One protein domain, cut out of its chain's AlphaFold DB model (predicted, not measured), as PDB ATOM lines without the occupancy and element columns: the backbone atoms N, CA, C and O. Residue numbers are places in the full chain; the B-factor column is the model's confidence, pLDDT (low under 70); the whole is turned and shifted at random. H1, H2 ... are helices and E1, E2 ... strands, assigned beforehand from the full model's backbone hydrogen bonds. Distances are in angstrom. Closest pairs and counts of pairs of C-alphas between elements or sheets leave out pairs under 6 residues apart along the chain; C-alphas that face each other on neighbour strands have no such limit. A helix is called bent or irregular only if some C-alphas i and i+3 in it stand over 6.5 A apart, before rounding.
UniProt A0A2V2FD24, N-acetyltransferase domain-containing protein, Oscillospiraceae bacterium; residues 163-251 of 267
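AT A GLANCE: This is residues 163 to 251 of the 267 residues of the protein "N-acetyltransferase domain-containing protein" of Oscillospiraceae bacterium (UniProt A0A2V2FD24). A small, strongly twisted sheet of three strands, E2, E3 and E4, has H1 and H2 over one face, while E5 reaches away as a bent arm, apart from the other named elements. A long unnamed stretch, residues 163 to 183, loops round the sheet to its edge at E2, where residues 180 to 181 pair antiparallel with 216 to 217. The printed part has 89 residues, with two named helices and five named strands in the order H1 E1 H2 E2 E3 E4 E5; the sheet E2 - E3 - E4 is antiparallel and the class is mixed, helices and strands. It is compact, with a radius of gyration of the C-alphas of 12.6 A and spans of 40 by 30 by 24 A.

IN THESE COORDINATES: After residues 163 to 183, H1 spans residues 184 to 194, 15.2 A, from C-alpha 184 at (35.653, -34.675, 32.089). E1 is residues 196 to 199, H2 residues 201 to 211, 15.2 A. E2 is residues 214 to 218, E3 221 to 226, 16.3 A, and E4 229 to 234. E5, residues 242 to 250, 20.4 A, bends by 59 degrees at residue 245 and ends with C-alpha 250 at (49.407, -21.807, 48.815).

HOW THE PARTS SIT: E2, E3 and E4 form a meander, each strand the antiparallel neighbour of the one before, and two hairpins. N 216 and O 223 are 2.8 A apart, N 224 and O 232 2.8 A. H1 and H2 are on the same face, two layers, at heights of 7.2 A and 9.6 A over the sheet. The closest C-alphas of H1 and E3 are Ala 187 and Phe 222, 5.3 A; of H2 and E2, Leu 208 and Ala 214, 6.8 A. H1 and H2 only just touch, with 3 pairs of C-alphas within 8 A, the closest Tyr 184 and Gln 201 at 6.3 A, about perpendicular at 85 degrees. In both helices every O i to N i+4 pair is within hydrogen-bond range. E1 pairs with no named strand; its closest C-alpha pair with H1 is Leu 197 and Ala 191, 7.0 A. E5 also pairs with no named strand.

THE WHOLE: The two C-alphas farthest apart are those of Ala 177 and Lys 251, 40.5 A. The printed part has no cut, and no link between named elements is long. Mean pLDDT of the printed part is 84.4; residues 164 to 173 and 239 are under 70.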
ATOM      1  N   GLY A 163      49.586 -20.062  31.595       72.69
ATOM      2  CA  GLY A 163      48.461 -20.426  30.749       72.69
ATOM      3  C   GLY A 163      48.917 -20.773  29.347       72.69
ATOM      4  O   GLY A 163      49.985 -20.345  28.905       72.69
ATOM      5  N   CYS A 164      48.085 -21.496  28.620       64.00
ATOM      6  CA  CYS A 164      48.084 -21.450  27.173       64.00
ATOM      7  C   CYS A 164      47.621 -20.058  26.727       64.00
ATOM      8  O   CYS A 164      46.759 -19.422  27.340       64.00
ATOM      9  N   VAL A 165      48.164 -19.576  25.613       54.12
ATOM     10  CA  VAL A 165      47.556 -18.451  24.904       54.12
ATOM     11  C   VAL A 165      46.213 -18.931  24.353       54.12
ATOM     12  O   VAL A 165      46.170 -19.619  23.334       54.12
ATOM     13  N   ALA A 166      45.113 -18.574  25.023       44.38
ATOM     14  CA  ALA A 166      43.783 -18.681  24.437       44.38
ATOM     15  C   ALA A 166      43.765 -17.823  23.162       44.38
ATOM     16  O   ALA A 166      44.149 -16.649  23.169       44.38
ATOM     17  N   VAL A 167      43.394 -18.420  22.031       41.25
ATOM     18  CA  VAL A 167      43.503 -17.771  20.721       41.25
ATOM     19  C   VAL A 167      42.519 -16.603  20.604       41.25
ATOM     20  O   VAL A 167      41.352 -16.783  20.261       41.25
ATOM     21  N   GLY A 168      43.053 -15.409  20.863       38.16
ATOM     22  CA  GLY A 168      42.697 -14.106  20.283       38.16
ATOM     23  C   GLY A 168      43.933 -13.331  19.781       38.16
ATOM     24  O   GLY A 168      43.799 -12.320  19.099       38.16
ATOM     25  N   GLY A 169      45.144 -13.826  20.072       37.91
ATOM     26  CA  GLY A 169      46.399 -13.426  19.430       37.91
ATOM     27  C   GLY A 169      46.761 -14.396  18.302       37.91
ATOM     28  O   GLY A 169      46.420 -15.576  18.346       37.91
ATOM     29  N   SER A 170      47.450 -13.909  17.279       42.31
ATOM     30  CA  SER A 170      47.801 -14.569  16.010       42.31
ATOM     31  C   SER A 170      48.682 -15.843  16.085       42.31
ATOM     32  O   SER A 170      49.255 -16.230  15.072       42.31
ATOM     33  N   GLY A 171      48.782 -16.533  17.229       45.84
ATOM     34  CA  GLY A 171      49.781 -17.586  17.487       45.84
ATOM     35  C   GLY A 171      49.275 -18.874  18.154       45.84
ATOM     36  O   GLY A 171      49.945 -19.400  19.033       45.84
ATOM     37  N   GLY A 172      48.108 -19.405  17.780       54.38
ATOM     38  CA  GLY A 172      47.666 -20.717  18.283       54.38
ATOM     39  C   GLY A 172      48.448 -21.885  17.668       54.38
ATOM     40  O   GLY A 172      48.658 -21.909  16.455       54.38
ATOM     41  N   SER A 173      48.832 -22.884  18.476       65.75
ATOM     42  CA  SER A 173      49.322 -24.162  17.936       65.75
ATOM     43  C   SER A 173      48.164 -24.944  17.295       65.75
ATOM     44  O   SER A 173      47.062 -24.962  17.860       65.75
ATOM     45  N   PRO A 174      48.383 -25.580  16.128       71.12
ATOM     46  CA  PRO A 174      47.373 -26.431  15.512       71.12
ATOM     47  C   PRO A 174      47.008 -27.570  16.463       71.12
ATOM     48  O   PRO A 174      47.852 -28.050  17.227       71.12
ATOM     49  N   ALA A 175      45.745 -27.986  16.422       77.94
ATOM     50  CA  ALA A 175      45.325 -29.146  17.185       77.94
ATOM     51  C   ALA A 175      46.022 -30.426  16.671       77.94
ATOM     52  O   ALA A 175      46.406 -30.486  15.498       77.94
ATOM     53  N   PRO A 176      46.221 -31.441  17.531       80.56
ATOM     54  CA  PRO A 176      46.724 -32.745  17.105       80.56
ATOM     55  C   PRO A 176      45.880 -33.337  15.965       80.56
ATOM     56  O   PRO A 176      44.673 -33.121  15.918       80.56
ATOM     57  N   ALA A 177      46.500 -34.096  15.056       79.69
ATOM     58  CA  ALA A 177      45.791 -34.698  13.921       79.69
ATOM     59  C   ALA A 177      44.822 -35.820  14.348       79.69
ATOM     60  O   ALA A 177      43.762 -35.980  13.748       79.69
ATOM     61  N   ASP A 178      45.155 -36.547  15.418       86.75
ATOM     62  CA  ASP A 178      44.456 -37.765  15.843       86.75
ATOM     63  C   ASP A 178      43.577 -37.524  17.079       86.75
ATOM     64  O   ASP A 178      43.777 -38.115  18.143       86.75
ATOM     65  N   LEU A 179      42.609 -36.614  16.957       91.75
ATOM     66  CA  LEU A 179      41.700 -36.273  18.052       91.75
ATOM     67  C   LEU A 179      40.499 -37.211  18.110       91.75
ATOM     68  O   LEU A 179      39.823 -37.448  17.112       91.75
ATOM     69  N   GLN A 180      40.200 -37.681  19.316       95.19
ATOM     70  CA  GLN A 180      38.956 -38.378  19.643       95.19
ATOM     71  C   GLN A 180      38.098 -37.513  20.576       95.19
ATOM     72  O   GLN A 180      38.662 -36.701  21.314       95.19
ATOM     73  N   PRO A 181      36.761 -37.666  20.589       96.38
ATOM     74  CA  PRO A 181      35.908 -36.989  21.562       96.38
ATOM     75  C   PRO A 181      36.357 -37.269  23.001       96.38
ATOM     76  O   PRO A 181      36.664 -38.410  23.345       96.38
ATOM     77  N   GLY A 182      36.409 -36.227  23.831       96.06
ATOM     78  CA  GLY A 182      36.856 -36.314  25.219       96.06
ATOM     79  C   GLY A 182      35.758 -36.006  26.229       96.06
ATOM     80  O   GLY A 182      34.736 -35.402  25.910       96.06
ATOM     81  N   THR A 183      35.997 -36.397  27.476       96.88
ATOM     82  CA  THR A 183      35.094 -36.170  28.611       96.88
ATOM     83  C   THR A 183      35.824 -35.533  29.795       96.88
ATOM     84  O   THR A 183      37.056 -35.477  29.840       96.88
ATOM     85  N   TYR A 184      35.071 -35.108  30.815       97.06
ATOM     86  CA  TYR A 184      35.653 -34.675  32.089       97.06
ATOM     87  C   TYR A 184      36.521 -35.767  32.743       97.06
ATOM     88  O   TYR A 184      37.575 -35.472  33.308       97.06
ATOM     89  N   ALA A 185      36.133 -37.041  32.628       97.88
ATOM     90  CA  ALA A 185      36.917 -38.149  33.170       97.88
ATOM     91  C   ALA A 185      38.287 -38.281  32.480       97.88
ATOM     92  O   ALA A 185      39.282 -38.595  33.137       97.88
ATOM     93  N   ASP A 186      38.360 -37.987  31.179       97.75
ATOM     94  CA  ASP A 186      39.627 -37.956  30.444       97.75
ATOM     95  C   ASP A 186      40.509 -36.787  30.897       97.75
ATOM     96  O   ASP A 186      41.711 -36.978  31.081       97.75
ATOM     97  N   ALA A 187      39.922 -35.614  31.167       96.06
ATOM     98  CA  ALA A 187      40.642 -34.476  31.741       96.06
ATOM     99  C   ALA A 187      41.238 -34.815  33.118       96.06
ATOM    100  O   ALA A 187      42.415 -34.552  33.364       96.06
ATOM    101  N   VAL A 188      40.469 -35.476  33.993       96.75
ATOM    102  CA  VAL A 188      40.958 -35.958  35.299       96.75
ATOM    103  C   VAL A 188      42.083 -36.981  35.130       96.75
ATOM    104  O   VAL A 188      43.092 -36.911  35.835       96.75
ATOM    105  N   ARG A 189      41.949 -37.926  34.190       96.81
ATOM    106  CA  ARG A 189      42.990 -38.927  33.902       96.81
ATOM    107  C   ARG A 189      44.283 -38.266  33.422       96.81
ATOM    108  O   ARG A 189      45.350 -38.608  33.931       96.81
ATOM    109  N   ALA A 190      44.185 -37.315  32.496       95.00
ATOM    110  CA  ALA A 190      45.329 -36.554  32.004       95.00
ATOM    111  C   ALA A 190      45.979 -35.737  33.133       95.00
ATOM    112  O   ALA A 190      47.197 -35.788  33.292       95.00
ATOM    113  N   ALA A 191      45.186 -35.060  33.972       94.44
ATOM    114  CA  ALA A 191      45.696 -34.232  35.066       94.44
ATOM    115  C   ALA A 191      46.447 -35.050  36.121       94.44
ATOM    116  O   ALA A 191      47.513 -34.643  36.569       94.44
ATOM    117  N   ARG A 192      45.948 -36.238  36.477       94.31
ATOM    118  CA  ARG A 192      46.645 -37.144  37.404       94.31
ATOM    119  C   ARG A 192      47.984 -37.642  36.869       94.31
ATOM    120  O   ARG A 192      48.866 -37.955  37.656       94.31
ATOM    121  N   ARG A 193      48.115 -37.764  35.548       93.94
ATOM    122  CA  ARG A 193      49.311 -38.309  34.897       93.94
ATOM    123  C   ARG A 193      50.358 -37.243  34.606       93.94
ATOM    124  O   ARG A 193      51.545 -37.486  34.789       93.94
ATOM    125  N   HIS A 194      49.913 -36.085  34.136       90.75
ATOM    126  CA  HIS A 194      50.781 -35.035  33.603       90.75
ATOM    127  C   HIS A 194      50.857 -33.794  34.495       90.75
ATOM    128  O   HIS A 194      51.642 -32.889  34.222       90.75
ATOM    129  N   GLY A 195      50.059 -33.759  35.562       91.44
ATOM    130  CA  GLY A 195      49.749 -32.549  36.307       91.44
ATOM    131  C   GLY A 195      48.641 -31.747  35.626       91.44
ATOM    132  O   GLY A 195      48.464 -31.802  34.412       91.44
ATOM    133  N   GLY A 196      47.859 -31.007  36.404       91.56
ATOM    134  CA  GLY A 196      46.742 -30.229  35.881       91.56
ATOM    135  C   GLY A 196      45.914 -29.576  36.976       91.56
ATOM    136  O   GLY A 196      45.957 -29.983  38.136       91.56
ATOM    137  N   LEU A 197      45.148 -28.564  36.589       93.12
ATOM    138  CA  LEU A 197      44.224 -27.852  37.457       93.12
ATOM    139  C   LEU A 197      42.810 -28.005  36.900       93.12
ATOM    140  O   LEU A 197      42.568 -27.683  35.738       93.12
ATOM    141  N   LEU A 198      41.883 -28.477  37.729       95.19
ATOM    142  CA  LEU A 198      40.509 -28.743  37.318       95.19
ATOM    143  C   LEU A 198      39.507 -28.165  38.312       95.19
ATOM    144  O   LEU A 198      39.658 -28.316  39.525       95.19
ATOM    145  N   LEU A 199      38.450 -27.559  37.776       96.06
ATOM    146  CA  LEU A 199      37.217 -27.295  38.513       96.06
ATOM    147  C   LEU A 199      36.369 -28.571  38.589       96.06
ATOM    148  O   LEU A 199      36.627 -29.565  37.897       96.06
ATOM    149  N   ARG A 200      35.314 -28.541  39.405       95.94
ATOM    150  CA  ARG A 200      34.269 -29.567  39.353       95.94
ATOM    151  C   ARG A 200      33.600 -29.598  37.979       95.94
ATOM    152  O   ARG A 200      33.483 -28.572  37.310       95.94
ATOM    153  N   GLN A 201      33.121 -30.784  37.600       97.38
ATOM    154  CA  GLN A 201      32.560 -31.061  36.276       97.38
ATOM    155  C   GLN A 201      31.579 -29.990  35.757       97.38
ATOM    156  O   GLN A 201      31.803 -29.532  34.642       97.38
ATOM    157  N   PRO A 202      30.576 -29.503  36.521       97.50
ATOM    158  CA  PRO A 202      29.627 -28.525  35.978       97.50
ATOM    159  C   PRO A 202      30.276 -27.197  35.561       97.50
ATOM    160  O   PRO A 202      29.907 -26.617  34.546       97.50
ATOM    161  N   LEU A 203      31.264 -26.713  36.321       96.62
ATOM    162  CA  LEU A 203      31.978 -25.476  35.989       96.62
ATOM    163  C   LEU A 203      33.028 -25.679  34.900       96.62
ATOM    164  O   LEU A 203      33.264 -24.772  34.107       96.62
ATOM    165  N   PHE A 204      33.638 -26.861  34.846       95.06
ATOM    166  CA  PHE A 204      34.497 -27.256  33.734       95.06
ATOM    167  C   PHE A 204      33.709 -27.292  32.415       95.06
ATOM    168  O   PHE A 204      34.141 -26.719  31.420       95.06
ATOM    169  N   GLU A 205      32.527 -27.910  32.414       95.62
ATOM    170  CA  GLU A 205      31.643 -27.969  31.246       95.62
ATOM    171  C   GLU A 205      31.138 -26.580  30.852       95.62
ATOM    172  O   GLU A 205      31.119 -26.261  29.665       95.62
ATOM    173  N   LEU A 206      30.806 -25.728  31.830       95.00
ATOM    174  CA  LEU A 206      30.467 -24.332  31.565       95.00
ATOM    175  C   LEU A 206      31.641 -23.583  30.916       95.00
ATOM    176  O   LEU A 206      31.432 -22.899  29.923       95.00
ATOM    177  N   SER A 207      32.870 -23.737  31.418       92.12
ATOM    178  CA  SER A 207      34.063 -23.104  30.829       92.12
ATOM    179  C   SER A 207      34.263 -23.520  29.367       92.12
ATOM    180  O   SER A 207      34.462 -22.670  28.497       92.12
ATOM    181  N   LEU A 208      34.107 -24.811  29.060       91.81
ATOM    182  CA  LEU A 208      34.160 -25.302  27.682       91.81
ATOM    183  C   LEU A 208      33.038 -24.717  26.817       91.81
ATOM    184  O   LEU A 208      33.317 -24.220  25.727       91.81
ATOM    185  N   ALA A 209      31.798 -24.716  27.311       92.19
ATOM    186  CA  ALA A 209      30.650 -24.187  26.580       92.19
ATOM    187  C   ALA A 209      30.810 -22.693  26.252       92.19
ATOM    188  O   ALA A 209      30.610 -22.298  25.105       92.19
ATOM    189  N   GLU A 210      31.230 -21.882  27.223       89.19
ATOM    190  CA  GLU A 210      31.417 -20.434  27.047       89.19
ATOM    191  C   GLU A 210      32.629 -20.115  26.161       89.19
ATOM    192  O   GLU A 210      32.620 -19.147  25.404       89.19
ATOM    193  N   SER A 211      33.658 -20.967  26.170       86.44
ATOM    194  CA  SER A 211      34.765 -20.842  25.218       86.44
ATOM    195  C   SER A 211      34.390 -21.273  23.795       86.44
ATOM    196  O   SER A 211      35.082 -20.888  22.850       86.44
ATOM    197  N   GLY A 212      33.330 -22.068  23.615       89.25
ATOM    198  CA  GLY A 212      33.001 -22.730  22.351       89.25
ATOM    199  C   GLY A 212      33.976 -23.853  21.973       89.25
ATOM    200  O   GLY A 212      34.038 -24.242  20.808       89.25
ATOM    201  N   ALA A 213      34.775 -24.345  22.925       90.38
ATOM    202  CA  ALA A 213      35.747 -25.404  22.690       90.38
ATOM    203  C   ALA A 213      35.143 -26.792  22.943       90.38
ATOM    204  O   ALA A 213      34.470 -27.035  23.944       90.38
ATOM    205  N   ALA A 214      35.438 -27.731  22.049       92.56
ATOM    206  CA  ALA A 214      35.073 -29.129  22.192       92.56
ATOM    207  C   ALA A 214      36.146 -29.890  22.992       92.56
ATOM    208  O   ALA A 214      37.337 -29.763  22.685       92.56
ATOM    209  N   PRO A 215      35.765 -30.703  23.992       95.19
ATOM    210  CA  PRO A 215      36.696 -31.583  24.683       95.19
ATOM    211  C   PRO A 215      37.141 -32.726  23.764       95.19
ATOM    212  O   PRO A 215      36.330 -33.383  23.107       95.19
ATOM    213  N   CYS A 216      38.442 -32.987  23.731       94.88
ATOM    214  CA  CYS A 216      39.073 -34.005  22.904       94.88
ATOM    215  C   CYS A 216      40.199 -34.721  23.665       94.88
ATOM    216  O   CYS A 216      40.732 -34.218  24.656       94.88
ATOM    217  N   VAL A 217      40.597 -35.883  23.160       94.94
ATOM    218  CA  VAL A 217      41.740 -36.667  23.639       94.94
ATOM    219  C   VAL A 217      42.707 -36.900  22.486       94.94
ATOM    220  O   VAL A 217      42.285 -37.237  21.380       94.94
ATOM    221  N   ALA A 218      44.001 -36.745  22.764       91.81
ATOM    222  CA  ALA A 218      45.100 -37.106  21.873       91.81
ATOM    223  C   ALA A 218      46.086 -37.988  22.653       91.81
ATOM    224  O   ALA A 218      46.861 -37.496  23.475       91.81
ATOM    225  N   GLY A 219      46.027 -39.304  22.443       92.62
ATOM    226  CA  GLY A 219      46.791 -40.260  23.248       92.62
ATOM    227  C   GLY A 219      46.375 -40.234  24.724       92.62
ATOM    228  O   GLY A 219      45.239 -40.567  25.058       92.62
ATOM    229  N   ASP A 220      47.295 -39.854  25.614       92.88
ATOM    230  CA  ASP A 220      47.048 -39.718  27.056       92.88
ATOM    231  C   ASP A 220      46.798 -38.263  27.509       92.88
ATOM    232  O   ASP A 220      46.597 -38.021  28.703       92.88
ATOM    233  N   ALA A 221      46.786 -37.313  26.570       92.06
ATOM    234  CA  ALA A 221      46.545 -35.900  26.819       92.06
ATOM    235  C   ALA A 221      45.072 -35.524  26.625       92.06
ATOM    236  O   ALA A 221      44.376 -36.056  25.753       92.06
ATOM    237  N   PHE A 222      44.621 -34.544  27.403       93.69
ATOM    238  CA  PHE A 222      43.330 -33.890  27.212       93.69
ATOM    239  C   PHE A 222      43.525 -32.568  26.469       93.69
ATOM    240  O   PHE A 222      44.467 -31.829  26.755       93.69
ATOM    241  N   CYS A 223      42.619 -32.258  25.546       90.56
ATOM    242  CA  CYS A 223      42.604 -31.020  24.772       90.56
ATOM    243  C   CYS A 223      41.203 -30.403  24.789       90.56
ATOM    244  O   CYS A 223      40.209 -31.116  24.717       90.56
ATOM    245  N   ALA A 224      41.121 -29.079  24.785       90.25
ATOM    246  CA  ALA A 224      39.933 -28.343  24.372       90.25
ATOM    247  C   ALA A 224      40.243 -27.680  23.028       90.25
ATOM    248  O   ALA A 224      41.256 -26.988  22.912       90.25
ATOM    249  N   VAL A 225      39.415 -27.912  22.010       88.12
ATOM    250  CA  VAL A 225      39.676 -27.475  20.630       88.12
ATOM    251  C   VAL A 225      38.543 -26.601  20.118       88.12
ATOM    252  O   VAL A 225      37.379 -26.972  20.207       88.12
ATOM    253  N   ARG A 226      38.890 -25.462  19.520       87.12
ATOM    254  CA  ARG A 226      37.954 -24.552  18.852       87.12
ATOM    255  C   ARG A 226      38.491 -24.217  17.471       87.12
ATOM    256  O   ARG A 226      39.649 -23.825  17.354       87.12
ATOM    257  N   ASP A 227      37.679 -24.407  16.433       86.31
ATOM    258  CA  ASP A 227      38.039 -24.106  15.038       86.31
ATOM    259  C   ASP A 227      39.390 -24.713  14.597       86.31
ATOM    260  O   ASP A 227      40.220 -24.061  13.962       86.31
ATOM    261  N   GLY A 228      39.653 -25.963  14.999       82.50
ATOM    262  CA  GLY A 228      40.898 -26.679  14.684       82.50
ATOM    263  C   GLY A 228      42.140 -26.190  15.445       82.50
ATOM    264  O   GLY A 228      43.264 -26.565  15.103       82.50
ATOM    265  N   ARG A 229      41.966 -25.356  16.477       82.44
ATOM    266  CA  ARG A 229      43.047 -24.799  17.305       82.44
ATOM    267  C   ARG A 229      42.919 -25.242  18.757       82.44
ATOM    268  O   ARG A 229      41.811 -25.357  19.277       82.44
ATOM    269  N   LEU A 230      44.058 -25.449  19.419       80.00
ATOM    270  CA  LEU A 230      44.088 -25.717  20.858       80.00
ATOM    271  C   LEU A 230      43.676 -24.464  21.640       80.00
ATOM    272  O   LEU A 230      44.268 -23.399  21.479       80.00
ATOM    273  N   PHE A 231      42.665 -24.622  22.488       80.88
ATOM    274  CA  PHE A 231      42.211 -23.629  23.459       80.88
ATOM    275  C   PHE A 231      42.836 -23.879  24.838       80.88
ATOM    276  O   PHE A 231      43.355 -22.959  25.461       80.88
ATOM    277  N   ALA A 232      42.833 -25.137  25.279       84.94
ATOM    278  CA  ALA A 232      43.438 -25.584  26.527       84.94
ATOM    279  C   ALA A 232      43.983 -27.003  26.355       84.94
ATOM    280  O   ALA A 232      43.480 -27.763  25.520       84.94
ATOM    281  N   ALA A 233      44.981 -27.386  27.147       87.12
ATOM    282  CA  ALA A 233      45.477 -28.755  27.144       87.12
ATOM    283  C   ALA A 233      46.047 -29.181  28.499       87.12
ATOM    284  O   ALA A 233      46.539 -28.369  29.277       87.12
ATOM    285  N   ILE A 234      46.009 -30.489  28.745       90.31
ATOM    286  CA  ILE A 234      46.655 -31.161  29.870       90.31
ATOM    287  C   ILE A 234      47.520 -32.280  29.296       90.31
ATOM    288  O   ILE A 234      47.012 -33.143  28.581       90.31
ATOM    289  N   GLY A 235      48.818 -32.267  29.603       87.19
ATOM    290  CA  GLY A 235      49.791 -33.202  29.019       87.19
ATOM    291  C   GLY A 235      50.408 -32.746  27.695       87.19
ATOM    292  O   GLY A 235      51.226 -33.462  27.129       87.19
ATOM    293  N   ILE A 236      50.076 -31.543  27.219       83.06
ATOM    294  CA  ILE A 236      50.727 -30.906  26.068       83.06
ATOM    295  C   ILE A 236      51.372 -29.613  26.547       83.06
ATOM    296  O   ILE A 236      50.724 -28.798  27.196       83.06
ATOM    297  N   THR A 237      52.653 -29.426  26.228       77.38
ATOM    298  CA  THR A 237      53.360 -28.172  26.512       77.38
ATOM    299  C   THR A 237      53.127 -27.189  25.359       77.38
ATOM    300  O   THR A 237      53.499 -27.505  24.224       77.38
ATOM    301  N   PRO A 238      52.523 -26.014  25.603       70.25
ATOM    302  CA  PRO A 238      52.395 -24.963  24.601       70.25
ATOM    303  C   PRO A 238      53.770 -24.447  24.179       70.25
ATOM    304  O   PRO A 238      54.686 -24.379  24.996       70.25
ATOM    305  N   LYS A 239      53.905 -24.037  22.913       69.69
ATOM    306  CA  LYS A 239      55.149 -23.430  22.411       69.69
ATOM    307  C   LYS A 239      55.443 -22.081  23.073       69.69
ATOM    308  O   LYS A 239      56.585 -21.831  23.434       69.69
ATOM    309  N   ASP A 240      54.401 -21.276  23.277       70.56
ATOM    310  CA  ASP A 240      54.490 -19.916  23.810       70.56
ATOM    311  C   ASP A 240      53.521 -19.752  24.996       70.56
ATOM    312  O   ASP A 240      52.396 -19.281  24.817       70.56
ATOM    313  N   PRO A 241      53.886 -20.206  26.208       72.31
ATOM    314  CA  PRO A 241      53.013 -20.080  27.369       72.31
ATOM    315  C   PRO A 241      52.928 -18.629  27.865       72.31
ATOM    316  O   PRO A 241      53.914 -17.889  27.888       72.31
ATOM    317  N   ILE A 242      51.749 -18.233  28.345       73.94
ATOM    318  CA  ILE A 242      51.573 -17.007  29.130       73.94
ATOM    319  C   ILE A 242      52.172 -17.266  30.509       73.94
ATOM    320  O   ILE A 242      51.672 -18.117  31.238       73.94
ATOM    321  N   GLY A 243      53.219 -16.528  30.883       71.81
ATOM    322  CA  GLY A 243      53.954 -16.787  32.126       71.81
ATOM    323  C   GLY A 243      53.114 -16.651  33.404       71.81
ATOM    324  O   GLY A 243      53.235 -17.485  34.296       71.81
ATOM    325  N   GLU A 244      52.234 -15.647  33.478       82.31
ATOM    326  CA  GLU A 244      51.418 -15.343  34.665       82.31
ATOM    327  C   GLU A 244      49.940 -15.189  34.287       82.31
ATOM    328  O   GLU A 244      49.432 -14.078  34.139       82.31
ATOM    329  N   LYS A 245      49.252 -16.319  34.100       86.25
ATOM    330  CA  LYS A 245      47.810 -16.334  33.819       86.25
ATOM    331  C   LYS A 245      46.990 -16.316  35.104       86.25
ATOM    332  O   LYS A 245      46.058 -15.529  35.241       86.25
ATOM    333  N   ALA A 246      47.342 -17.177  36.054       90.25
ATOM    334  CA  ALA A 246      46.645 -17.274  37.328       90.25
ATOM    335  C   ALA A 246      47.608 -17.053  38.490       90.25
ATOM    336  O   ALA A 246      48.778 -17.425  38.430       90.25
ATOM    337  N   LEU A 247      47.102 -16.459  39.563       92.81
ATOM    338  CA  LEU A 247      47.840 -16.256  40.798       92.81
ATOM    339  C   LEU A 247      47.387 -17.270  41.836       92.81
ATOM    340  O   LEU A 247      46.189 -17.491  42.026       92.81
ATOM    341  N   LEU A 248      48.360 -17.843  42.534       92.69
ATOM    342  CA  LEU A 248      48.186 -18.898  43.515       92.69
ATOM    343  C   LEU A 248      48.651 -18.418  44.890       92.69
ATOM    344  O   LEU A 248      49.776 -17.944  45.083       92.69
ATOM    345  N   ARG A 249      47.776 -18.602  45.872       94.06
ATOM    346  CA  ARG A 249      48.099 -18.557  47.292       94.06
ATOM    347  C   ARG A 249      48.088 -19.981  47.823       94.06
ATOM    348  O   ARG A 249      47.036 -20.605  47.882       94.06
ATOM    349  N   CYS A 250      49.245 -20.477  48.236       90.81
ATOM    350  CA  CYS A 250      49.407 -21.807  48.815       90.81
ATOM    351  C   CYS A 250      50.401 -21.727  49.979       90.81
ATOM    352  O   CYS A 250      51.323 -20.910  49.943       90.81
ATOM    353  N   LYS A 251      50.216 -22.549  51.019       79.44
ATOM    354  CA  LYS A 251      51.151 -22.606  52.160       79.44
ATOM    355  C   LYS A 251      52.523 -23.133  51.734       79.44
ATOM    356  O   LYS A 251      53.545 -22.627  52.188       79.44
TER     357      LYS A 251